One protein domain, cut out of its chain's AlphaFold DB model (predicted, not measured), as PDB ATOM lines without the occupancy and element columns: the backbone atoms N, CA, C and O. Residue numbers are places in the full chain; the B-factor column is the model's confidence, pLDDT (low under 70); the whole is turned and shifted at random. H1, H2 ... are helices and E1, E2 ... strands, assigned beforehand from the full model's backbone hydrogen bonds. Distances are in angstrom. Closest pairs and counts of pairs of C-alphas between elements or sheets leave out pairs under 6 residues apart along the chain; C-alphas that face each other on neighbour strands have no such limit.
ATOM      1  N   ILE A 143     -54.818 -27.822 -43.483       84.25
ATOM      2  CA  ILE A 143     -55.221 -26.776 -42.541       84.25
ATOM      3  C   ILE A 143     -55.540 -25.493 -43.312       84.25
ATOM      4  O   ILE A 143     -54.632 -24.928 -43.923       84.25
ATOM      5  N   PRO A 144     -56.790 -25.004 -43.293       80.19
ATOM      6  CA  PRO A 144     -57.135 -23.752 -43.953       80.19
ATOM      7  C   PRO A 144     -56.477 -22.559 -43.246       80.19
ATOM      8  O   PRO A 144     -56.419 -22.494 -42.016       80.19
ATOM      9  N   ILE A 145     -56.008 -21.596 -44.036       81.31
ATOM     10  CA  ILE A 145     -55.557 -20.284 -43.580       81.31
ATOM     11  C   ILE A 145     -56.714 -19.315 -43.808       81.31
ATOM     12  O   ILE A 145     -57.006 -18.931 -44.941       81.31
ATOM     13  N   ASN A 146     -57.357 -18.926 -42.711       76.81
ATOM     14  CA  ASN A 146     -58.439 -17.953 -42.701       76.81
ATOM     15  C   ASN A 146     -57.978 -16.702 -41.951       76.81
ATOM     16  O   ASN A 146     -57.678 -16.792 -40.760       76.81
ATOM     17  N   VAL A 147     -57.914 -15.567 -42.645       75.44
ATOM     18  CA  VAL A 147     -57.598 -14.262 -42.056       75.44
ATOM     19  C   VAL A 147     -58.777 -13.813 -41.181       75.44
ATOM     20  O   VAL A 147     -59.908 -13.795 -41.683       75.44
ATOM     21  N   PRO A 148     -58.554 -13.466 -39.898       70.56
ATOM     22  CA  PRO A 148     -59.629 -13.081 -38.991       70.56
ATOM     23  C   PRO A 148     -60.354 -11.800 -39.412       70.56
ATOM     24  O   PRO A 148     -59.766 -10.882 -39.983       70.56
ATOM     25  N   ILE A 149     -61.634 -11.709 -39.048       67.94
ATOM     26  CA  ILE A 149     -62.401 -10.461 -39.099       67.94
ATOM     27  C   ILE A 149     -62.352  -9.840 -37.703       67.94
ATOM     28  O   ILE A 149     -62.572 -10.524 -36.707       67.94
ATOM     29  N   VAL A 150     -62.062  -8.543 -37.620       67.69
ATOM     30  CA  VAL A 150     -61.926  -7.834 -36.342       67.69
ATOM     31  C   VAL A 150     -62.918  -6.687 -36.219       67.69
ATOM     32  O   VAL A 150     -63.118  -5.894 -37.138       67.69
ATOM     33  N   ASN A 151     -63.530  -6.574 -35.041       72.50
ATOM     34  CA  ASN A 151     -64.412  -5.466 -34.704       72.50
ATOM     35  C   ASN A 151     -63.599  -4.302 -34.119       72.50
ATOM     36  O   ASN A 151     -63.327  -4.264 -32.920       72.50
ATOM     37  N   LEU A 152     -63.259  -3.324 -34.960       74.12
ATOM     38  CA  LEU A 152     -62.483  -2.142 -34.559       74.12
ATOM     39  C   LEU A 152     -63.143  -1.330 -33.429       74.12
ATOM     40  O   LEU A 152     -62.449  -0.705 -32.629       74.12
ATOM     41  N   ASN A 153     -64.478  -1.351 -33.338       73.38
ATOM     42  CA  ASN A 153     -65.213  -0.615 -32.306       73.38
ATOM     43  C   ASN A 153     -65.106  -1.269 -30.924       73.38
ATOM     44  O   ASN A 153     -65.341  -0.597 -29.923       73.38
ATOM     45  N   ALA A 154     -64.777  -2.562 -30.869       73.00
ATOM     46  CA  ALA A 154     -64.600  -3.295 -29.622       73.00
ATOM     47  C   ALA A 154     -63.174  -3.178 -29.056       73.00
ATOM     48  O   ALA A 154     -62.973  -3.524 -27.897       73.00
ATOM     49  N   MET A 155     -62.210  -2.685 -29.846       76.06
ATOM     50  CA  MET A 155     -60.819  -2.558 -29.411       76.06
ATOM     51  C   MET A 155     -60.652  -1.436 -28.385       76.06
ATOM     52  O   MET A 155     -61.112  -0.304 -28.602       76.06
ATOM     53  N   ASN A 156     -59.930  -1.725 -27.305       79.00
ATOM     54  CA  ASN A 156     -59.479  -0.695 -26.372       79.00
ATOM     55  C   ASN A 156     -58.283   0.105 -26.944       79.00
ATOM     56  O   ASN A 156     -57.745  -0.220 -28.003       79.00
ATOM     57  N   ASP A 157     -57.874   1.187 -26.276       85.19
ATOM     58  CA  ASP A 157     -56.809   2.072 -26.785       85.19
ATOM     59  C   ASP A 157     -55.441   1.377 -26.876       85.19
ATOM     60  O   ASP A 157     -54.641   1.671 -27.770       85.19
ATOM     61  N   SER A 158     -55.193   0.419 -25.981       80.62
ATOM     62  CA  SER A 158     -53.986  -0.403 -25.967       80.62
ATOM     63  C   SER A 158     -53.931  -1.275 -27.223       80.62
ATOM     64  O   SER A 158     -52.976  -1.187 -27.998       80.62
ATOM     65  N   GLU A 159     -55.013  -2.009 -27.494       77.56
ATOM     66  CA  GLU A 159     -55.150  -2.847 -28.686       77.56
ATOM     67  C   GLU A 159     -55.056  -2.026 -29.970       77.56
ATOM     68  O   GLU A 159     -54.365  -2.430 -30.899       77.56
ATOM     69  N   LYS A 160     -55.700  -0.856 -30.040       84.81
ATOM     70  CA  LYS A 160     -55.608   0.012 -31.226       84.81
ATOM     71  C   LYS A 160     -54.172   0.438 -31.509       84.81
ATOM     72  O   LYS A 160     -53.779   0.456 -32.669       84.81
ATOM     73  N   THR A 161     -53.406   0.745 -30.463       90.19
ATOM     74  CA  THR A 161     -52.002   1.166 -30.578       90.19
ATOM     75  C   THR A 161     -51.102   0.034 -31.074       90.19
ATOM     76  O   THR A 161     -50.194   0.281 -31.860       90.19
ATOM     77  N   HIS A 162     -51.342  -1.205 -30.636       88.00
ATOM     78  CA  HIS A 162     -50.580  -2.374 -31.099       88.00
ATOM     79  C   HIS A 162     -50.995  -2.815 -32.507       88.00
ATOM     80  O   HIS A 162     -50.157  -3.146 -33.348       88.00
ATOM     81  N   ARG A 163     -52.305  -2.822 -32.771       87.31
ATOM     82  CA  ARG A 163     -52.886  -3.518 -33.920       87.31
ATOM     83  C   ARG A 163     -53.082  -2.658 -35.151       87.31
ATOM     84  O   ARG A 163     -53.044  -3.196 -36.249       87.31
ATOM     85  N   LEU A 164     -53.344  -1.364 -35.015       90.88
ATOM     86  CA  LEU A 164     -53.775  -0.532 -36.140       90.88
ATOM     87  C   LEU A 164     -52.672   0.425 -36.578       90.88
ATOM     88  O   LEU A 164     -51.988   1.009 -35.745       90.88
ATOM     89  N   ASN A 165     -52.569   0.645 -37.887       94.94
ATOM     90  CA  ASN A 165     -51.751   1.710 -38.454       94.94
ATOM     91  C   ASN A 165     -52.629   2.950 -38.623       94.94
ATOM     92  O   ASN A 165     -53.582   2.931 -39.410       94.94
ATOM     93  N   ASP A 166     -52.374   3.992 -37.832       91.06
ATOM     94  CA  ASP A 166     -53.166   5.231 -37.821       91.06
ATOM     95  C   ASP A 166     -54.691   4.984 -37.729       91.06
ATOM     96  O   ASP A 166     -55.509   5.661 -38.353       91.06
ATOM     97  N   GLY A 167     -55.088   3.976 -36.940       88.69
ATOM     98  CA  GLY A 167     -56.491   3.592 -36.735       88.69
ATOM     99  C   GLY A 167     -57.099   2.720 -37.841       88.69
ATOM    100  O   GLY A 167     -58.306   2.477 -37.822       88.69
ATOM    101  N   SER A 168     -56.289   2.230 -38.782       89.38
ATOM    102  CA  SER A 168     -56.723   1.397 -39.906       89.38
ATOM    103  C   SER A 168     -55.981   0.058 -39.994       89.38
ATOM    104  O   SER A 168     -54.898  -0.125 -39.436       89.38
ATOM    105  N   ILE A 169     -56.593  -0.893 -40.702       89.25
ATOM    106  CA  ILE A 169     -55.952  -2.137 -41.142       89.25
ATOM    107  C   ILE A 169     -55.485  -1.909 -42.578       89.25
ATOM    108  O   ILE A 169     -56.260  -1.440 -43.411       89.25
ATOM    109  N   LEU A 170     -54.216  -2.205 -42.843       92.38
ATOM    110  CA  LEU A 170     -53.569  -2.007 -44.138       92.38
ATOM    111  C   LEU A 170     -53.799  -3.184 -45.089       92.38
ATOM    112  O   LEU A 170     -53.865  -2.979 -46.299       92.38
ATOM    113  N   ASP A 171     -53.893  -4.399 -44.552       85.94
ATOM    114  CA  ASP A 171     -54.201  -5.592 -45.342       85.94
ATOM    115  C   ASP A 171     -55.708  -5.640 -45.660       85.94
ATOM    116  O   ASP A 171     -56.551  -5.279 -44.835       85.94
ATOM    117  N   THR A 172     -56.058  -6.063 -46.874       82.88
ATOM    118  CA  THR A 172     -57.443  -5.989 -47.394       82.88
ATOM    119  C   THR A 172     -58.158  -7.337 -47.411       82.88
ATOM    120  O   THR A 172     -59.377  -7.419 -47.570       82.88
ATOM    121  N   GLU A 173     -57.388  -8.402 -47.260       76.62
ATOM    122  CA  GLU A 173     -57.800  -9.783 -47.351       76.62
ATOM    123  C   GLU A 173     -58.485 -10.214 -46.053       76.62
ATOM    124  O   GLU A 173     -58.026  -9.925 -44.951       76.62
ATOM    125  N   MET A 174     -59.602 -10.925 -46.187       71.19
ATOM    126  CA  MET A 174     -60.397 -11.429 -45.070       71.19
ATOM    127  C   MET A 174     -60.905 -12.829 -45.404       71.19
ATOM    128  O   MET A 174     -61.229 -13.120 -46.558       71.19
ATOM    129  N   GLY A 175     -61.022 -13.690 -44.394       68.38
ATOM    130  CA  GLY A 175     -61.484 -15.062 -44.585       68.38
ATOM    131  C   GLY A 175     -60.447 -15.941 -45.287       68.38
ATOM    132  O   GLY A 175     -59.245 -15.793 -45.078       68.38
ATOM    133  N   TYR A 176     -60.914 -16.912 -46.070       78.12
ATOM    134  CA  TYR A 176     -60.053 -17.930 -46.673       78.12
ATOM    135  C   TYR A 176     -59.077 -17.341 -47.698       78.12
ATOM    136  O   TYR A 176     -59.506 -16.732 -48.678       78.12
ATOM    137  N   VAL A 177     -57.777 -17.598 -47.511       78.19
ATOM    138  CA  VAL A 177     -56.722 -17.165 -48.446       78.19
ATOM    139  C   VAL A 177     -55.925 -18.323 -49.047       78.19
ATOM    140  O   VAL A 177     -55.550 -18.260 -50.213       78.19
ATOM    141  N   ASP A 178     -55.681 -19.399 -48.296       84.25
ATOM    142  CA  ASP A 178     -54.978 -20.596 -48.779       84.25
ATOM    143  C   ASP A 178     -55.192 -21.770 -47.799       84.25
ATOM    144  O   ASP A 178     -55.899 -21.647 -46.801       84.25
ATOM    145  N   SER A 179     -54.574 -22.919 -48.054       85.88
ATOM    146  CA  SER A 179     -54.498 -24.062 -47.153       85.88
ATOM    147  C   SER A 179     -53.072 -24.593 -47.059       85.88
ATOM    148  O   SER A 179     -52.387 -24.767 -48.068       85.88
ATOM    149  N   LEU A 180     -52.643 -24.926 -45.845       89.38
ATOM    150  CA  LEU A 180     -51.384 -25.607 -45.567       89.38
ATOM    151  C   LEU A 180     -51.569 -27.115 -45.626       89.38
ATOM    152  O   LEU A 180     -52.494 -27.654 -45.027       89.38
ATOM    153  N   LYS A 181     -50.649 -27.806 -46.294       88.75
ATOM    154  CA  LYS A 181     -50.609 -29.260 -46.352       88.75
ATOM    155  C   LYS A 181     -49.218 -29.814 -46.123       88.75
ATOM    156  O   LYS A 181     -48.259 -29.363 -46.749       88.75
ATOM    157  N   ARG A 182     -49.106 -30.840 -45.277       87.06
ATOM    158  CA  ARG A 182     -47.857 -31.606 -45.145       87.06
ATOM    159  C   ARG A 182     -47.664 -32.476 -46.392       87.06
ATOM    160  O   ARG A 182     -48.519 -33.291 -46.730       87.06
ATOM    161  N   VAL A 183     -46.549 -32.294 -47.098       82.62
ATOM    162  CA  VAL A 183     -46.189 -33.059 -48.303       82.62
ATOM    163  C   VAL A 183     -44.697 -33.358 -48.274       82.62
ATOM    164  O   VAL A 183     -43.911 -32.420 -48.331       82.62
ATOM    165  N   ASN A 184     -44.314 -34.640 -48.251       72.56
ATOM    166  CA  ASN A 184     -42.921 -35.104 -48.347       72.56
ATOM    167  C   ASN A 184     -41.960 -34.303 -47.451       72.56
ATOM    168  O   ASN A 184     -41.083 -33.610 -47.963       72.56
ATOM    169  N   GLU A 185     -42.171 -34.337 -46.129       75.81
ATOM    170  CA  GLU A 185     -41.308 -33.632 -45.161       75.81
ATOM    171  C   GLU A 185     -41.232 -32.110 -45.386       75.81
ATOM    172  O   GLU A 185     -40.252 -31.453 -45.050       75.81
ATOM    173  N   SER A 186     -42.260 -31.528 -46.001       80.81
ATOM    174  CA  SER A 186     -42.382 -30.091 -46.232       80.81
ATOM    175  C   SER A 186     -43.788 -29.614 -45.897       80.81
ATOM    176  O   SER A 186     -44.755 -30.374 -45.991       80.81
ATOM    177  N   LEU A 187     -43.917 -28.337 -45.541       90.50
ATOM    178  CA  LEU A 187     -45.209 -27.689 -45.350       90.50
ATOM    179  C   LEU A 187     -45.522 -26.846 -46.590       90.50
ATOM    180  O   LEU A 187     -44.789 -25.914 -46.906       90.50
ATOM    181  N   LYS A 188     -46.570 -27.193 -47.337       91.56
ATOM    182  CA  LYS A 188     -46.911 -26.548 -48.613       91.56
ATOM    183  C   LYS A 188     -48.200 -25.755 -48.529       91.56
ATOM    184  O   LYS A 188     -49.179 -26.240 -47.984       91.56
ATOM    185  N   LEU A 189     -48.212 -24.584 -49.145       91.50
ATOM    186  CA  LEU A 189     -49.420 -23.846 -49.485       91.50
ATOM    187  C   LEU A 189     -49.993 -24.423 -50.779       91.50
ATOM    188  O   LEU A 189     -49.282 -24.483 -51.786       91.50
ATOM    189  N   ILE A 190     -51.236 -24.902 -50.751       85.88
ATOM    190  CA  ILE A 190     -51.837 -25.594 -51.900       85.88
ATOM    191  C   ILE A 190     -52.222 -24.610 -53.001       85.88
ATOM    192  O   ILE A 190     -51.895 -24.850 -54.162       85.88
ATOM    193  N   GLY A 191     -52.919 -23.533 -52.648       81.62
ATOM    194  CA  GLY A 191     -53.410 -22.526 -53.583       81.62
ATOM    195  C   GLY A 191     -52.263 -21.779 -54.249       81.62
ATOM    196  O   GLY A 191     -52.191 -21.733 -55.476       81.62
ATOM    197  N   ALA A 192     -51.317 -21.279 -53.452       83.25
ATOM    198  CA  ALA A 192     -50.135 -20.583 -53.955       83.25
ATOM    199  C   ALA A 192     -49.069 -21.523 -54.555       83.25
ATOM    200  O   ALA A 192     -48.119 -21.051 -55.178       83.25
ATOM    201  N   ASN A 193     -49.188 -22.843 -54.358       86.50
ATOM    202  CA  ASN A 193     -48.184 -23.846 -54.739       86.50
ATOM    203  C   ASN A 193     -46.761 -23.490 -54.251       86.50
ATOM    204  O   ASN A 193     -45.763 -23.660 -54.958       86.50
ATOM    205  N   LYS A 194     -46.667 -22.978 -53.021       90.62
ATOM    206  CA  LYS A 194     -45.405 -22.597 -52.375       90.62
ATOM    207  C   LYS A 194     -45.034 -23.577 -51.278       90.62
ATOM    208  O   LYS A 194     -45.895 -24.210 -50.675       90.62
ATOM    209  N   THR A 195     -43.746 -23.654 -50.973       92.00
ATOM    210  CA  THR A 195     -43.241 -24.453 -49.853       92.00
ATOM    211  C   THR A 195     -42.709 -23.536 -48.761       92.00
ATOM    212  O   THR A 195     -41.917 -22.639 -49.038       92.00
ATOM    213  N   ILE A 196     -43.124 -23.796 -47.526       92.00
ATOM    214  CA  ILE A 196     -42.513 -23.273 -46.312       92.00
ATOM    215  C   ILE A 196     -41.441 -24.294 -45.898       92.00
ATOM    216  O   ILE A 196     -41.787 -25.440 -45.581       92.00
ATOM    217  N   PRO A 197     -40.145 -23.935 -45.944       90.38
ATOM    218  CA  PRO A 197     -39.082 -24.852 -45.546       90.38
ATOM    219  C   PRO A 197     -39.238 -25.197 -44.063       90.38
ATOM    220  O   PRO A 197     -39.517 -24.311 -43.261       90.38
ATOM    221  N   LEU A 198     -39.078 -26.470 -43.700       91.88
ATOM    222  CA  LEU A 198     -39.082 -26.918 -42.303       91.88
ATOM    223  C   LEU A 198     -37.750 -26.575 -41.603       91.88
ATOM    224  O   LEU A 198     -36.762 -26.314 -42.297       91.88
ATOM    225  N   PRO A 199     -37.693 -26.599 -40.255       90.81
ATOM    226  CA  PRO A 199     -36.449 -26.389 -39.518       90.81
ATOM    227  C   PRO A 199     -35.342 -27.332 -40.007       90.81
ATOM    228  O   PRO A 199     -35.565 -28.530 -40.229       90.81
ATOM    229  N   SER A 200     -34.139 -26.795 -40.213       87.44
ATOM    230  CA  SER A 200     -33.002 -27.569 -40.729       87.44
ATOM    231  C   SER A 200     -32.502 -28.608 -39.727       87.44
ATOM    232  O   SER A 200     -32.057 -29.678 -40.131       87.44
ATOM    233  N   ASP A 201     -32.611 -28.287 -38.442       84.94
ATOM    234  CA  ASP A 201     -32.239 -29.093 -37.279       84.94
ATOM    235  C   ASP A 201     -33.286 -30.154 -36.901       84.94
ATOM    236  O   ASP A 201     -32.970 -31.085 -36.163       84.94
ATOM    237  N   ALA A 202     -34.505 -30.080 -37.446       87.06
ATOM    238  CA  ALA A 202     -35.528 -31.091 -37.199       87.06
ATOM    239  C   ALA A 202     -35.154 -32.454 -37.815       87.06
ATOM    240  O   ALA A 202     -34.774 -32.549 -38.993       87.06
ATOM    241  N   SER A 203     -35.320 -33.517 -37.021       87.50
ATOM    242  CA  SER A 203     -35.071 -34.905 -37.425       87.50
ATOM    243  C   SER A 203     -36.017 -35.361 -38.544       87.50
ATOM    244  O   SER A 203     -37.094 -34.794 -38.742       87.50
ATOM    245  N   SER A 204     -35.636 -36.411 -39.278       86.25
ATOM    246  CA  SER A 204     -36.513 -37.045 -40.279       86.25
ATOM    247  C   SER A 204     -37.835 -37.508 -39.663       86.25
ATOM    248  O   SER A 204     -38.901 -37.299 -40.238       86.25
ATOM    249  N   ASP A 205     -37.771 -38.064 -38.453       85.06
ATOM    250  CA  ASP A 205     -38.934 -38.597 -37.745       85.06
ATOM    251  C   ASP A 205     -39.916 -37.485 -37.369       85.06
ATOM    252  O   ASP A 205     -41.130 -37.645 -37.548       85.06
ATOM    253  N   PHE A 206     -39.392 -36.332 -36.933       88.19
ATOM    254  CA  PHE A 206     -40.190 -35.134 -36.696       88.19
ATOM    255  C   PHE A 206     -40.859 -34.668 -37.993       88.19
ATOM    256  O   PHE A 206     -42.078 -34.494 -38.049       88.19
ATOM    257  N   LYS A 207     -40.075 -34.512 -39.071       88.94
ATOM    258  CA  LYS A 207     -40.557 -34.027 -40.376       88.94
ATOM    259  C   LYS A 207     -41.628 -34.930 -40.998       88.94
ATOM    260  O   LYS A 207     -42.462 -34.441 -41.762       88.94
ATOM    261  N   ALA A 208     -41.640 -36.213 -40.647       85.50
ATOM    262  CA  ALA A 208     -42.651 -37.163 -41.094       85.50
ATOM    263  C   ALA A 208     -43.980 -37.067 -40.316       85.50
ATOM    264  O   ALA A 208     -45.033 -37.324 -40.901       85.50
ATOM    265  N   ASN A 209     -43.952 -36.685 -39.031       84.94
ATOM    266  CA  ASN A 209     -45.082 -36.905 -38.112       84.94
ATOM    267  C   ASN A 209     -45.582 -35.661 -37.362       84.94
ATOM    268  O   ASN A 209     -46.514 -35.771 -36.563       84.94
ATOM    269  N   PHE A 210     -45.002 -34.483 -37.596       89.56
ATOM    270  CA  PHE A 210     -45.423 -33.270 -36.897       89.56
ATOM    271  C   PHE A 210     -46.899 -32.921 -37.153       89.56
ATOM    272  O   PHE A 210     -47.430 -33.069 -38.259       89.56
ATOM    273  N   LYS A 211     -47.543 -32.400 -36.115       88.38
ATOM    274  CA  LYS A 211     -48.828 -31.702 -36.146       88.38
ATOM    275  C   LYS A 211     -48.576 -30.210 -36.322       88.38
ATOM    276  O   LYS A 211     -47.526 -29.710 -35.928       88.38
ATOM    277  N   THR A 212     -49.559 -29.491 -36.847       89.00
ATOM    278  CA  THR A 212     -49.453 -28.048 -37.091       89.00
ATOM    279  C   THR A 212     -50.615 -27.321 -36.428       89.00
ATOM    280  O   THR A 212     -51.752 -27.787 -36.482       89.00
ATOM    281  N   ILE A 213     -50.343 -26.168 -35.821       84.25
ATOM    282  CA  ILE A 213     -51.364 -25.218 -35.376       84.25
ATOM    283  C   ILE A 213     -51.041 -23.818 -35.887       84.25
ATOM    284  O   ILE A 213     -49.875 -23.443 -36.031       84.25
ATOM    285  N   LEU A 214     -52.093 -23.044 -36.128       86.62
ATOM    286  CA  LEU A 214     -52.007 -21.670 -36.608       86.62
ATOM    287  C   LEU A 214     -52.504 -20.705 -35.538       86.62
ATOM    288  O   LEU A 214     -53.424 -21.035 -34.787       86.62
ATOM    289  N   GLY A 215     -51.891 -19.533 -35.491       83.06
ATOM    290  CA  GLY A 215     -52.297 -18.384 -34.695       83.06
ATOM    291  C   GLY A 215     -52.174 -17.117 -35.535       83.06
ATOM    292  O   GLY A 215     -51.525 -17.122 -36.579       83.06
ATOM    293  N   TRP A 216     -52.790 -16.038 -35.079       83.12
ATOM    294  CA  TRP A 216     -52.764 -14.753 -35.768       83.12
ATOM    295  C   TRP A 216     -52.393 -13.647 -34.798       83.12
ATOM    296  O   TRP A 216     -52.778 -13.686 -33.631       83.12
ATOM    297  N   ASP A 217     -51.687 -12.651 -35.313       87.25
ATOM    298  CA  ASP A 217     -51.628 -11.331 -34.704       87.25
ATOM    299  C   ASP A 217     -51.861 -10.268 -35.773       87.25
ATOM    300  O   ASP A 217     -51.541 -10.467 -36.948       87.25
ATOM    301  N   LEU A 218     -52.408  -9.144 -35.344       87.06
ATOM    302  CA  LEU A 218     -52.544  -7.942 -36.148       87.06
ATOM    303  C   LEU A 218     -51.604  -6.916 -35.524       87.06
ATOM    304  O   LEU A 218     -51.801  -6.560 -34.366       87.06
ATOM    305  N   VAL A 219     -50.581  -6.486 -36.260       92.44
ATOM    306  CA  VAL A 219     -49.544  -5.569 -35.766       92.44
ATOM    307  C   VAL A 219     -49.397  -4.430 -36.756       92.44
ATOM    308  O   VAL A 219     -49.130  -4.678 -37.932       92.44
ATOM    309  N   ASP A 220     -49.573  -3.193 -36.289       93.62
ATOM    310  CA  ASP A 220     -49.444  -1.983 -37.117       93.62
ATOM    311  C   ASP A 220     -50.194  -2.098 -38.466       93.62
ATOM    312  O   ASP A 220     -49.661  -1.913 -39.560       93.62
ATOM    313  N   GLY A 221     -51.454  -2.526 -38.384       91.38
ATOM    314  CA  GLY A 221     -52.371  -2.704 -39.504       91.38
ATOM    315  C   GLY A 221     -52.087  -3.916 -40.396       91.38
ATOM    316  O   GLY A 221     -52.770  -4.067 -41.408       91.38
ATOM    317  N   ARG A 222     -51.119  -4.779 -40.066       94.94
ATOM    318  CA  ARG A 222     -50.734  -5.936 -40.892       94.94
ATOM    319  C   ARG A 222     -50.925  -7.263 -40.176       94.94
ATOM    320  O   ARG A 222     -50.547  -7.419 -39.015       94.94
ATOM    321  N   TRP A 223     -51.465  -8.240 -40.891       91.88
ATOM    322  CA  TRP A 223     -51.666  -9.588 -40.386       91.88
ATOM    323  C   TRP A 223     -50.367 -10.390 -40.411       91.88
ATOM    324  O   TRP A 223     -49.664 -10.477 -41.423       91.88
ATOM    325  N   ILE A 224     -50.080 -11.040 -39.288       93.44
ATOM    326  CA  ILE A 224     -48.964 -11.962 -39.114       93.44
ATOM    327  C   ILE A 224     -49.537 -13.333 -38.765       93.44
ATOM    328  O   ILE A 224     -50.198 -13.508 -37.741       93.44
ATOM    329  N   LEU A 225     -49.258 -14.317 -39.617       92.88
ATOM    330  CA  LEU A 225     -49.583 -15.713 -39.368       92.88
ATOM    331  C   LEU A 225     -48.488 -16.336 -38.499       92.88
ATOM    332  O   LEU A 225     -47.331 -16.421 -38.911       92.88
ATOM    333  N   TYR A 226     -48.861 -16.833 -37.329       92.19
ATOM    334  CA  TYR A 226     -48.007 -17.643 -36.471       92.19
ATOM    335  C   TYR A 226     -48.255 -19.120 -36.751       92.19
ATOM    336  O   TYR A 226     -49.393 -19.586 -36.790       92.19
ATOM    337  N   ILE A 227     -47.181 -19.876 -36.938       93.25
ATOM    338  CA  ILE A 227     -47.234 -21.310 -37.212       93.25
ATOM    339  C   ILE A 227     -46.427 -22.010 -36.129       93.25
ATOM    340  O   ILE A 227     -45.259 -21.680 -35.924       93.25
ATOM    341  N   ALA A 228     -47.033 -22.991 -35.462       91.12
ATOM    342  CA  ALA A 228     -46.292 -23.948 -34.653       91.12
ATOM    343  C   ALA A 228     -46.420 -25.340 -35.263       91.12
ATOM    344  O   ALA A 228     -47.523 -25.777 -35.598       91.12
ATOM    345  N   ILE A 229     -45.292 -26.032 -35.376       92.44
ATOM    346  CA  ILE A 229     -45.230 -27.450 -35.718       92.44
ATOM    347  C   ILE A 229     -44.670 -28.210 -34.526       92.44
ATOM    348  O   ILE A 229     -43.719 -27.751 -33.892       92.44
ATOM    349  N   TYR A 230     -45.266 -29.346 -34.192       89.50
ATOM    350  CA  TYR A 230     -44.887 -30.094 -33.000       89.50
ATOM    351  C   TYR A 230     -45.125 -31.591 -33.144       89.50
ATOM    352  O   TYR A 230     -46.046 -32.016 -33.841       89.50
ATOM    353  N   ASP A 231     -44.323 -32.386 -32.455       87.38
ATOM    354  CA  ASP A 231     -44.576 -33.805 -32.232       87.38
ATOM    355  C   ASP A 231     -44.718 -34.064 -30.726       87.38
ATOM    356  O   ASP A 231     -45.182 -33.201 -29.984       87.38
ATOM    357  N   HIS A 232     -44.389 -35.267 -30.274       81.06
ATOM    358  CA  HIS A 232     -44.426 -35.625 -28.864       81.06
ATOM    359  C   HIS A 232     -43.323 -34.976 -28.020       81.06
ATOM    360  O   HIS A 232     -43.493 -34.922 -26.807       81.06
ATOM    361  N   TYR A 233     -42.241 -34.479 -28.624       81.12
ATOM    362  CA  TYR A 233     -41.038 -34.042 -27.907       81.12
ATOM    363  C   TYR A 233     -40.572 -32.631 -28.272       81.12
ATOM    364  O   TYR A 233     -39.977 -31.947 -27.445       81.12
ATOM    365  N   TYR A 234     -40.832 -32.181 -29.497       85.69
ATOM    366  CA  TYR A 234     -40.324 -30.920 -30.018       85.69
ATOM    367  C   TYR A 234     -41.453 -30.010 -30.476       85.69
ATOM    368  O   TYR A 234     -42.450 -30.454 -31.046       85.69
ATOM    369  N   ILE A 235     -41.246 -28.710 -30.284       88.88
ATOM    370  CA  ILE A 235     -42.103 -27.646 -30.800       88.88
ATOM    371  C   ILE A 235     -41.207 -26.633 -31.505       88.88
ATOM    372  O   ILE A 235     -40.255 -26.109 -30.919       88.88
ATOM    373  N   TYR A 236     -41.549 -26.320 -32.749       92.12
ATOM    374  CA  TYR A 236     -40.933 -25.250 -33.520       92.12
ATOM    375  C   TYR A 236     -41.988 -24.217 -33.880       92.12
ATOM    376  O   TYR A 236     -43.108 -24.563 -34.255       92.12
ATOM    377  N   THR A 237     -41.621 -22.944 -33.803       94.06
ATOM    378  CA  THR A 237     -42.498 -21.819 -34.142       94.06
ATOM    379  C   THR A 237     -41.871 -20.931 -35.204       94.06
ATOM    380  O   THR A 237     -40.651 -20.798 -35.274       94.06
ATOM    381  N   THR A 238     -42.702 -20.327 -36.043       94.50
ATOM    382  CA  THR A 238     -42.316 -19.281 -36.995       94.50
ATOM    383  C   THR A 238     -43.472 -18.295 -37.154       94.50
ATOM    384  O   THR A 238     -44.618 -18.610 -36.825       94.50
ATOM    385  N   SER A 239     -43.181 -17.105 -37.660       94.31
ATOM    386  CA  SER A 239     -44.164 -16.063 -37.955       94.31
ATOM    387  C   SER A 239     -43.947 -15.548 -39.372       94.31
ATOM    388  O   SER A 239     -42.810 -15.266 -39.754       94.31
ATOM    389  N   ILE A 240     -45.019 -15.413 -40.147       93.50
ATOM    390  CA  ILE A 240     -44.971 -15.054 -41.564       93.50
ATOM    391  C   ILE A 240     -46.006 -13.948 -41.817       93.50
ATOM    392  O   ILE A 240     -47.185 -14.161 -41.537       93.50
ATOM    393  N   PRO A 241     -45.612 -12.778 -42.352       95.12
ATOM    394  CA  PRO A 241     -46.569 -11.752 -42.760       95.12
ATOM    395  C   PRO A 241     -47.529 -12.275 -43.833       95.12
ATOM    396  O   PRO A 241     -47.100 -12.980 -44.753       95.12
ATOM    397  N   LEU A 242     -48.804 -11.884 -43.772       92.56
ATOM    398  CA  LEU A 242     -49.823 -12.295 -44.744       92.56
ATOM    399  C   LEU A 242     -49.408 -11.963 -46.185       92.56
ATOM    400  O   LEU A 242     -49.532 -12.795 -47.081       92.56
ATOM    401  N   THR A 243     -48.799 -10.800 -46.398       92.81
ATOM    402  CA  THR A 243     -48.269 -10.382 -47.705       92.81
ATOM    403  C   THR A 243     -47.274 -11.381 -48.305       92.81
ATOM    404  O   THR A 243     -47.260 -11.576 -49.516       92.81
ATOM    405  N   SER A 244     -46.481 -12.081 -47.484       91.81
ATOM    406  CA  SER A 244     -45.526 -13.097 -47.961       91.81
ATOM    407  C   SER A 244     -46.217 -14.386 -48.425       91.81
ATOM    408  O   SER A 244     -45.700 -15.101 -49.289       91.81
ATOM    409  N   ILE A 245     -47.395 -14.680 -47.871       90.31
ATOM    410  CA  ILE A 245     -48.249 -15.786 -48.318       90.31
ATOM    411  C   ILE A 245     -48.818 -15.449 -49.701       90.31
ATOM    412  O   ILE A 245     -48.729 -16.281 -50.603       90.31
ATOM    413  N   LEU A 246     -49.306 -14.216 -49.871       89.06
ATOM    414  CA  LEU A 246     -50.030 -13.753 -51.061       89.06
ATOM    415  C   LEU A 246     -49.143 -13.369 -52.257       89.06
ATOM    416  O   LEU A 246     -49.590 -13.467 -53.397       89.06
ATOM    417  N   ASP A 247     -47.904 -12.925 -52.025       88.38
ATOM    418  CA  ASP A 247     -46.962 -12.553 -53.095       88.38
ATOM    419  C   ASP A 247     -46.593 -13.768 -53.982       88.38
ATOM    420  O   ASP A 247     -46.919 -14.903 -53.661       88.38
ATOM    421  N   ALA A 248     -45.872 -13.604 -55.090       84.25
ATOM    422  CA  ALA A 248     -45.302 -14.717 -55.858       84.25
ATOM    423  C   ALA A 248     -43.952 -15.210 -55.292       84.25
ATOM    424  O   ALA A 248     -43.525 -16.327 -55.593       84.25
ATOM    425  N   SER A 249     -43.278 -14.406 -54.462       88.19
ATOM    426  CA  SER A 249     -41.937 -14.711 -53.945       88.19
ATOM    427  C   SER A 249     -41.889 -15.965 -53.049       88.19
ATOM    428  O   SER A 249     -42.860 -16.268 -52.342       88.19
ATOM    429  N   PRO A 250     -40.758 -16.701 -53.025       88.69
ATOM    430  CA  PRO A 250     -40.545 -17.791 -52.078       88.69
ATOM    431  C   PRO A 250     -40.652 -17.313 -50.628       88.69
ATOM    432  O   PRO A 250     -40.183 -16.230 -50.282       88.69
ATOM    433  N   ILE A 251     -41.226 -18.151 -49.770       89.56
ATOM    434  CA  ILE A 251     -41.356 -17.857 -48.344       89.56
ATOM    435  C   ILE A 251     -40.051 -18.227 -47.638       89.56
ATOM    436  O   ILE A 251     -39.606 -19.375 -47.696       89.56
ATOM    437  N   SER A 252     -39.462 -17.263 -46.932       85.94
ATOM    438  CA  SER A 252     -38.380 -17.510 -45.980       85.94
ATOM    439  C   SER A 252     -38.974 -17.604 -44.577       85.94
ATOM    440  O   SER A 252     -39.572 -16.646 -44.095       85.94
ATOM    441  N   ALA A 253     -38.850 -18.768 -43.937       88.31
ATOM    442  CA  ALA A 253     -39.317 -18.993 -42.574       88.31
ATOM    443  C   ALA A 253     -38.120 -19.135 -41.631       88.31
ATOM    444  O   ALA A 253     -37.231 -19.954 -41.871       88.31
ATOM    445  N   VAL A 254     -38.118 -18.355 -40.550       91.06
ATOM    446  CA  VAL A 254     -37.117 -18.448 -39.483       91.06
ATOM    447  C   VAL A 254     -37.742 -19.193 -38.314       91.06
ATOM    448  O   VAL A 254     -38.571 -18.647 -37.589       91.06
ATOM    449  N   TRP A 255     -37.353 -20.455 -38.149       92.50
ATOM    450  CA  TRP A 255     -37.876 -21.307 -37.089       92.50
ATOM    451  C   TRP A 255     -37.142 -21.091 -35.771       92.50
ATOM    452  O   TRP A 255     -35.919 -20.963 -35.740       92.50
ATOM    453  N   LYS A 256     -37.902 -21.091 -34.676       90.12
ATOM    454  CA  LYS A 256     -37.399 -21.061 -33.304       90.12
ATOM    455  C   LYS A 256     -37.859 -22.311 -32.571       90.12
ATOM    456  O   LYS A 256     -39.046 -22.640 -32.611       90.12
ATOM    457  N   THR A 257     -36.936 -22.980 -31.893       86.44
ATOM    458  CA  THR A 257     -37.263 -24.048 -30.949       86.44
ATOM    459  C   THR A 257     -37.881 -23.445 -29.696       86.44
ATOM    460  O   THR A 257     -37.431 -22.414 -29.190       86.44
ATOM    461  N   VAL A 258     -38.940 -24.073 -29.200       80.62
ATOM    462  CA  VAL A 258     -39.538 -23.700 -27.919       80.62
ATOM    463  C   VAL A 258     -38.919 -24.590 -26.854       80.62
ATOM    464  O   VAL A 258     -39.125 -25.802 -26.856       80.62
ATOM    465  N   GLY A 259     -38.120 -23.988 -25.973       65.12
ATOM    466  CA  GLY A 259     -37.530 -24.691 -24.840       65.12
ATOM    467  C   GLY A 259     -38.616 -25.096 -23.850       65.12
ATOM    468  O   GLY A 259     -39.156 -24.249 -23.144       65.12
ATOM    469  N   ILE A 260     -38.929 -26.386 -23.796       59.38
ATOM    470  CA  ILE A 260     -39.621 -27.003 -22.665       59.38
ATOM    471  C   ILE A 260     -38.509 -27.321 -21.670       59.38
ATOM    472  O   ILE A 260     -37.795 -28.285 -21.899       59.38
ATOM    473  N   ASN A 261     -38.260 -26.431 -20.703       45.88
ATOM    474  CA  ASN A 261     -37.225 -26.527 -19.659       45.88
ATOM    475  C   ASN A 261     -36.186 -27.667 -19.830       45.88
ATOM    476  O   ASN A 261     -36.368 -28.781 -19.351       45.88
ATOM    477  N   ASP A 262     -35.096 -27.282 -20.501       39.12
ATOM    478  CA  ASP A 262     -33.747 -27.861 -20.570       39.12
ATOM    479  C   ASP A 262     -33.523 -29.283 -21.156       39.12
ATOM    480  O   ASP A 262     -33.600 -30.281 -20.440       39.12
ATOM    481  N   PRO A 263     -33.084 -29.395 -22.430       34.66
ATOM    482  CA  PRO A 263     -32.585 -30.642 -23.015       34.66
ATOM    483  C   PRO A 263     -31.138 -31.010 -22.610       34.66
ATOM    484  O   PRO A 263     -30.574 -31.937 -23.195       34.66
ATOM    485  N   LYS A 264     -30.505 -30.310 -21.653       37.97
ATOM    486  CA  LYS A 264     -29.155 -30.625 -21.139       37.97
ATOM    487  C   LYS A 264     -29.080 -30.979 -19.654       37.97
ATOM    488  O   LYS A 264     -28.003 -31.346 -19.189       37.97
ATOM    489  N   SER A 265     -30.192 -30.979 -18.927       35.03
ATOM    490  CA  SER A 265     -30.252 -31.673 -17.644       35.03
ATOM    491  C   SER A 265     -30.156 -33.174 -17.929       35.03
ATOM    492  O   SER A 265     -31.089 -33.766 -18.472       35.03
ATOM    493  N   GLU A 266     -29.049 -33.816 -17.544       36.00
ATOM    494  CA  GLU A 266     -28.845 -35.277 -17.625       36.00
ATOM    495  C   GLU A 266     -29.903 -36.095 -16.836       36.00
ATOM    496  O   GLU A 266     -29.853 -37.324 -16.800       36.00
ATOM    497  N   LEU A 267     -30.897 -35.426 -16.236       37.00
ATOM    498  CA  LEU A 267     -32.048 -35.989 -15.533       37.00
ATOM    499  C   LEU A 267     -33.413 -35.439 -16.007       37.00
ATOM    500  O   LEU A 267     -34.398 -35.598 -15.289       37.00
ATOM    501  N   ALA A 268     -33.526 -34.799 -17.180       42.84
ATOM    502  CA  ALA A 268     -34.825 -34.314 -17.667       42.84
ATOM    503  C   ALA A 268     -35.707 -35.490 -18.160       42.84
ATOM    504  O   ALA A 268     -35.357 -36.143 -19.148       42.84
ATOM    505  N   PRO A 269     -36.834 -35.813 -17.492       45.94
ATOM    506  CA  PRO A 269     -37.726 -36.880 -17.940       45.94
ATOM    507  C   PRO A 269     -38.393 -36.494 -19.275       45.94
ATOM    508  O   PRO A 269     -38.638 -35.310 -19.502       45.94
ATOM    509  N   PRO A 270     -38.731 -37.452 -20.161       55.81
ATOM    510  CA  PRO A 270     -39.371 -37.129 -21.424       55.81
ATOM    511  C   PRO A 270     -40.769 -36.562 -21.149       55.81
ATOM    512  O   PRO A 270     -41.659 -37.252 -20.647       55.81
ATOM    513  N   TYR A 271     -40.949 -35.280 -21.447       63.66
ATOM    514  CA  TYR A 271     -42.266 -34.663 -21.510       63.66
ATOM    515  C   TYR A 271     -42.936 -35.115 -22.805       63.66
ATOM    516  O   TYR A 271     -42.376 -34.960 -23.890       63.66
ATOM    517  N   LEU A 272     -44.131 -35.686 -22.691       71.81
ATOM    518  CA  LEU A 272     -44.965 -36.054 -23.826       71.81
ATOM    519  C   LEU A 272     -45.935 -34.910 -24.115       71.81
ATOM    520  O   LEU A 272     -46.924 -34.740 -23.398       71.81
ATOM    521  N   ILE A 273     -45.685 -34.147 -25.175       75.50
ATOM    522  CA  ILE A 273     -46.576 -33.066 -25.605       75.50
ATOM    523  C   ILE A 273     -47.917 -33.668 -26.033       75.50
ATOM    524  O   ILE A 273     -48.018 -34.425 -27.003       75.50
ATOM    525  N   LEU A 274     -48.977 -33.304 -25.311       72.75
ATOM    526  CA  LEU A 274     -50.335 -33.764 -25.583       72.75
ATOM    527  C   LEU A 274     -51.046 -32.822 -26.551       72.75
ATOM    528  O   LEU A 274     -51.722 -33.270 -27.485       72.75
ATOM    529  N   LYS A 275     -50.928 -31.511 -26.308       74.12
ATOM    530  CA  LYS A 275     -51.615 -30.480 -27.087       74.12
ATOM    531  C   LYS A 275     -50.964 -29.117 -26.897       74.12
ATOM    532  O   LYS A 275     -50.547 -28.781 -25.797       74.12
ATOM    533  N   ILE A 276     -50.980 -28.313 -27.953       70.38
ATOM    534  CA  ILE A 276     -50.588 -26.905 -27.896       70.38
ATOM    535  C   ILE A 276     -51.678 -26.011 -28.487       70.38
ATOM    536  O   ILE A 276     -52.441 -26.442 -29.364       70.38
ATOM    537  N   LYS A 277     -51.765 -24.772 -28.000       75.69
ATOM    538  CA  LYS A 277     -52.644 -23.725 -28.538       75.69
ATOM    539  C   LYS A 277     -51.961 -22.364 -28.453       75.69
ATOM    540  O   LYS A 277     -51.280 -22.078 -27.476       75.69
ATOM    541  N   TRP A 278     -52.178 -21.534 -29.471       76.62
ATOM    542  CA  TRP A 278     -51.833 -20.119 -29.412       76.62
ATOM    543  C   TRP A 278     -52.827 -19.383 -28.518       76.62
ATOM    544  O   TRP A 278     -54.026 -19.665 -28.555       76.62
ATOM    545  N   TYR A 279     -52.324 -18.440 -27.739       68.31
ATOM    546  CA  TYR A 279     -53.118 -17.497 -26.969       68.31
ATOM    547  C   TYR A 279     -52.412 -16.147 -26.954       68.31
ATOM    548  O   TYR A 279     -51.220 -16.057 -27.250       68.31
ATOM    549  N   GLN A 280     -53.141 -15.098 -26.604       69.31
ATOM    550  CA  GLN A 280     -52.580 -13.769 -26.453       69.31
ATOM    551  C   GLN A 280     -52.507 -13.425 -24.957       69.31
ATOM    552  O   GLN A 280     -53.561 -13.289 -24.339       69.31
ATOM    553  N   PRO A 281     -51.296 -13.324 -24.365       60.94
ATOM    554  CA  PRO A 281     -51.143 -13.072 -22.928       60.94
ATOM    555  C   PRO A 281     -51.710 -11.723 -22.491       60.94
ATOM    556  O   PRO A 281     -52.317 -11.603 -21.432       60.94
ATOM    557  N   THR A 282     -51.494 -10.700 -23.319       69.00
ATOM    558  CA  THR A 282     -51.967  -9.334 -23.102       69.00
ATOM    559  C   THR A 282     -52.344  -8.681 -24.428       69.00
ATOM    560  O   THR A 282     -51.857  -9.071 -25.494       69.00
ATOM    561  N   ASP A 283     -53.147  -7.628 -24.351       68.88
ATOM    562  CA  ASP A 283     -53.673  -6.869 -25.490       68.88
ATOM    563  C   ASP A 283     -52.603  -6.378 -26.489       68.88
ATOM    564  O   ASP A 283     -52.891  -6.255 -27.680       68.88
ATOM    565  N   ASN A 284     -51.358  -6.170 -26.034       73.88
ATOM    566  CA  ASN A 284     -50.253  -5.615 -26.834       73.88
ATOM    567  C   ASN A 284     -49.057  -6.564 -26.984       73.88
ATOM    568  O   ASN A 284     -47.955  -6.141 -27.335       73.88
ATOM    569  N   SER A 285     -49.223  -7.839 -26.644       74.88
ATOM    570  CA  SER A 285     -48.154  -8.829 -26.779       74.88
ATOM    571  C   SER A 285     -48.389  -9.731 -27.978       74.88
ATOM    572  O   SER A 285     -49.525 -10.118 -28.245       74.88
ATOM    573  N   ALA A 286     -47.294 -10.157 -28.606       77.44
ATOM    574  CA  ALA A 286     -47.328 -11.231 -29.583       77.44
ATOM    575  C   ALA A 286     -47.951 -12.514 -28.983       77.44
ATOM    576  O   ALA A 286     -47.766 -12.790 -27.787       77.44
ATOM    577  N   PRO A 287     -48.641 -13.330 -29.799       77.19
ATOM    578  CA  PRO A 287     -49.168 -14.613 -29.373       77.19
ATOM    579  C   PRO A 287     -48.086 -15.513 -28.772       77.19
ATOM    580  O   PRO A 287     -46.961 -15.600 -29.266       77.19
ATOM    581  N   SER A 288     -48.457 -16.214 -27.711       75.50
ATOM    582  CA  SER A 288     -47.637 -17.201 -27.012       75.50
ATOM    583  C   SER A 288     -48.302 -18.577 -27.075       75.50
ATOM    584  O   SER A 288     -49.463 -18.697 -27.471       75.50
ATOM    585  N   LEU A 289     -47.573 -19.634 -26.714       71.75
ATOM    586  CA  LEU A 289     -48.120 -20.988 -26.657       71.75
ATOM    587  C   LEU A 289     -48.517 -21.369 -25.229       71.75
ATOM    588  O   LEU A 289     -47.759 -21.170 -24.281       71.75
ATOM    589  N   ILE A 290     -49.695 -21.976 -25.108       68.75
ATOM    590  CA  ILE A 290     -50.056 -22.829 -23.975       68.75
ATOM    591  C   ILE A 290     -49.708 -24.255 -24.374       68.75
ATOM    592  O   ILE A 290     -50.177 -24.740 -25.414       68.75
ATOM    593  N   ILE A 291     -48.905 -24.920 -23.548       68.00
ATOM    594  CA  ILE A 291     -48.480 -26.299 -23.772       68.00
ATOM    595  C   ILE A 291     -49.085 -27.171 -22.682       68.00
ATOM    596  O   ILE A 291     -48.919 -26.899 -21.498       68.00
ATOM    597  N   ALA A 292     -49.799 -28.212 -23.104       66.00
ATOM    598  CA  ALA A 292     -50.222 -29.303 -22.246       66.00
ATOM    599  C   ALA A 292     -49.338 -30.516 -22.530       66.00
ATOM    600  O   ALA A 292     -49.309 -31.016 -23.664       66.00
ATOM    601  N   ASP A 293     -48.659 -31.006 -21.505       61.84
ATOM    602  CA  ASP A 293     -47.767 -32.152 -21.590       61.84
ATOM    603  C   ASP A 293     -48.067 -33.183 -20.498       61.84
ATOM    604  O   ASP A 293     -48.931 -33.005 -19.632       61.84
ATOM    605  N   LYS A 294     -47.389 -34.323 -20.590       62.72
ATOM    606  CA  LYS A 294     -47.425 -35.371 -19.582       62.72
ATOM    607  C   LYS A 294     -46.006 -35.771 -19.217       62.72
ATOM    608  O   LYS A 294     -45.225 -36.135 -20.090       62.72
ATOM    609  N   LEU A 295     -45.716 -35.798 -17.922       60.50
ATOM    610  CA  LEU A 295     -44.507 -36.415 -17.386       60.50
ATOM    611  C   LEU A 295     -44.620 -37.939 -17.502       60.50
ATOM    612  O   LEU A 295     -45.455 -38.551 -16.820       60.50
ATOM    613  N   ASP A 296     -43.780 -38.562 -18.329       55.09
ATOM    614  CA  ASP A 296     -43.893 -39.995 -18.640       55.09
ATOM    615  C   ASP A 296     -43.765 -40.904 -17.405       55.09
ATOM    616  O   ASP A 296     -44.511 -41.875 -17.273       55.09
ATOM    617  N   TYR A 297     -42.894 -40.564 -16.451       51.00
ATOM    618  CA  TYR A 297     -42.665 -41.389 -15.257       51.00
ATOM    619  C   TYR A 297     -43.704 -41.195 -14.146       51.00
ATOM    620  O   TYR A 297     -43.932 -42.108 -13.357       51.00
ATOM    621  N   ALA A 298     -44.345 -40.024 -14.074       52.06
ATOM    622  CA  ALA A 298     -45.269 -39.684 -12.989       52.06
ATOM    623  C   ALA A 298     -46.748 -39.795 -13.393       52.06
ATOM    624  O   ALA A 298     -47.631 -39.750 -12.538       52.06
ATOM    625  N   GLY A 299     -47.045 -39.896 -14.693       46.41
ATOM    626  CA  GLY A 299     -48.422 -39.882 -15.192       46.41
ATOM    627  C   GLY A 299     -49.144 -38.541 -15.006       46.41
ATOM    628  O   GLY A 299     -50.337 -38.458 -15.297       46.41
ATOM    629  N   LEU A 300     -48.436 -37.514 -14.531       40.56
ATOM    630  CA  LEU A 300     -48.960 -36.182 -14.258       40.56
ATOM    631  C   LEU A 300     -49.078 -35.397 -15.561       40.56
ATOM    632  O   LEU A 300     -48.135 -35.361 -16.347       40.56
ATOM    633  N   VAL A 301     -50.236 -34.772 -15.766       46.53
ATOM    634  CA  VAL A 301     -50.472 -33.819 -16.854       46.53
ATOM    635  C   VAL A 301     -50.210 -32.423 -16.314       46.53
ATOM    636  O   VAL A 301     -50.775 -32.071 -15.276       46.53
ATOM    637  N   GLN A 302     -49.384 -31.643 -17.005       51.44
ATOM    638  CA  GLN A 302     -49.120 -30.254 -16.649       51.44
ATOM    639  C   GLN A 302     -49.495 -29.329 -17.804       51.44
ATOM    640  O   GLN A 302     -49.608 -29.739 -18.961       51.44
ATOM    641  N   VAL A 303     -49.782 -28.079 -17.451       46.09
ATOM    642  CA  VAL A 303     -50.075 -27.012 -18.402       46.09
ATOM    643  C   VAL A 303     -49.221 -25.824 -18.009       46.09
ATOM    644  O   VAL A 303     -49.322 -25.357 -16.876       46.09
ATOM    645  N   TYR A 304     -48.389 -25.346 -18.926       58.00
ATOM    646  CA  TYR A 304     -47.573 -24.159 -18.706       58.00
ATOM    647  C   TYR A 304     -47.616 -23.235 -19.918       58.00
ATOM    648  O   TYR A 304     -47.877 -23.631 -21.059       58.00
ATOM    649  N   GLU A 305     -47.389 -21.965 -19.625       48.88
ATOM    650  CA  GLU A 305     -47.342 -20.884 -20.592       48.88
ATOM    651  C   GLU A 305     -45.890 -20.644 -20.987       48.88
ATOM    652  O   GLU A 305     -45.017 -20.478 -20.133       48.88
ATOM    653  N   THR A 306     -45.610 -20.598 -22.285       55.28
ATOM    654  CA  THR A 306     -44.300 -20.139 -22.741       55.28
ATOM    655  C   THR A 306     -44.351 -18.629 -22.851       55.28
ATOM    656  O   THR A 306     -44.998 -18.107 -23.759       55.28
ATOM    657  N   TYR A 307     -43.661 -17.920 -21.965       43.19
ATOM    658  CA  TYR A 307     -43.395 -16.504 -22.179       43.19
ATOM    659  C   TYR A 307     -42.437 -16.406 -23.362       43.19
ATOM    660  O   TYR A 307     -41.264 -16.771 -23.262       43.19
TER     661      TYR A 307
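What this domain is: This is residues 143 to 307 of the 630 residues of an uncharacterized protein of Francisella frigiditurris (UniProt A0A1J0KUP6). Three small antiparallel sheets are stacked in turn: a four-stranded sheet of E1, E2, E3 and E4 covers one face of a three-stranded sheet of E5, E6 and E7 in the middle, and the third sheet, E8, E9 and E10, is only partly face to face with that middle sheet. The short helix H1 sits at one end of the middle sheet and H2 near the other, a long unnamed stretch passes E7, and residues 262 to 267 stick out as a free loop. The printed part has 165 residues, with three named helices and ten named strands in the order E1 H1 E2 E3 E4 H2 E5 E6 E7 H3 E8 E9 E10; the class is mixed, helices and strands. The whole is compact, with a radius of gyration of the C-alphas of 17.4 A and spans of 51 by 37 by 22 A.

Where its parts are: The largest sheet holds E1, residues 143 to 147, beginning with C-alpha 143 at (-55.221, -26.776, -42.541); E2, residues 175 to 183, 23.9 A long; E3, residues 186 to 189; and E4, residues 194 to 196. The next sheet holds E5, residues 211 to 219, and E6, residues 222 to 230, each 26.1 A long, and E7, residues 235 to 241, 20.4 A long; C-alpha 219 is at (-49.544, -5.569, -35.766). The third holds E8, residues 271 to 279, 21.0 A long; E9, residues 288 to 295, 21.7 A long; and E10, residues 301 to 306, 16.1 A long, ending with C-alpha 306 at (-44.300, -20.139, -22.741). The helices are H1, residues 157 to 163, 9.9 A; H2, residues 204 to 209, 8.8 A; and H3, residues 242 to 246, 6.5 A.

How they stand to each other: The largest sheet runs E1, E2, E3, E4. E2 has staggered pairing: its residues 175 to 180 pair with E1, with N 145 and O 178 at 2.8 A, and its residues 180 to 183 with E3, with N 181 and O 188 at 2.7 A. E3 and E4 are a hairpin, with N 196 and O 187 at 2.8 A. E2, E3 and E4 form a meander, each strand the antiparallel neighbour of the one before, as do E5, E6 and E7, and E8, E9 and E10. The sheets form a stack of sheets, face to face in turn. The facing parts of the first two are 10.4 A centre to centre, their strands at 24 degrees. In the sheet E5 E6 E7, N 215 and O 226 are 2.8 A apart, and N 227 and O 238 2.9 A. The facing parts of this sheet and E8 E9 E10 are 11.3 A centre to centre; the closest C-alphas of E5 and E8, Gly 215 and Trp 278, are 5.6 A apart. E8 bends by 69 degrees at residue 274; N 277 and O 290 are 3.0 A apart, and N 293 of E9 and O 302 of E10 3.0 A. H1 only grazes the sheet E5 E6 E7, with the C-alphas of Arg 163 and Val 219 closest at 4.3 A. H2 and H3 each only graze this sheet and the sheet E1 E2 E3 E4. In H1, H2 and H3 every O i to N i+4 pair is within hydrogen-bond range.

The domain as a whole: The C-alphas farthest apart, those of Asp 166 and Tyr 297, are 52.8 A apart. The printed part has no cut. The links H1 to E2 and H3 to E8 are long; in the latter, residues 256 to 257 pair antiparallel with residues 236 to 237 of E7, and residues 262 to 267 stand free. The mean pLDDT of the printed part is 78.0, and 39 residues are under 70, among them residues 259 to 271 and 290 to 307.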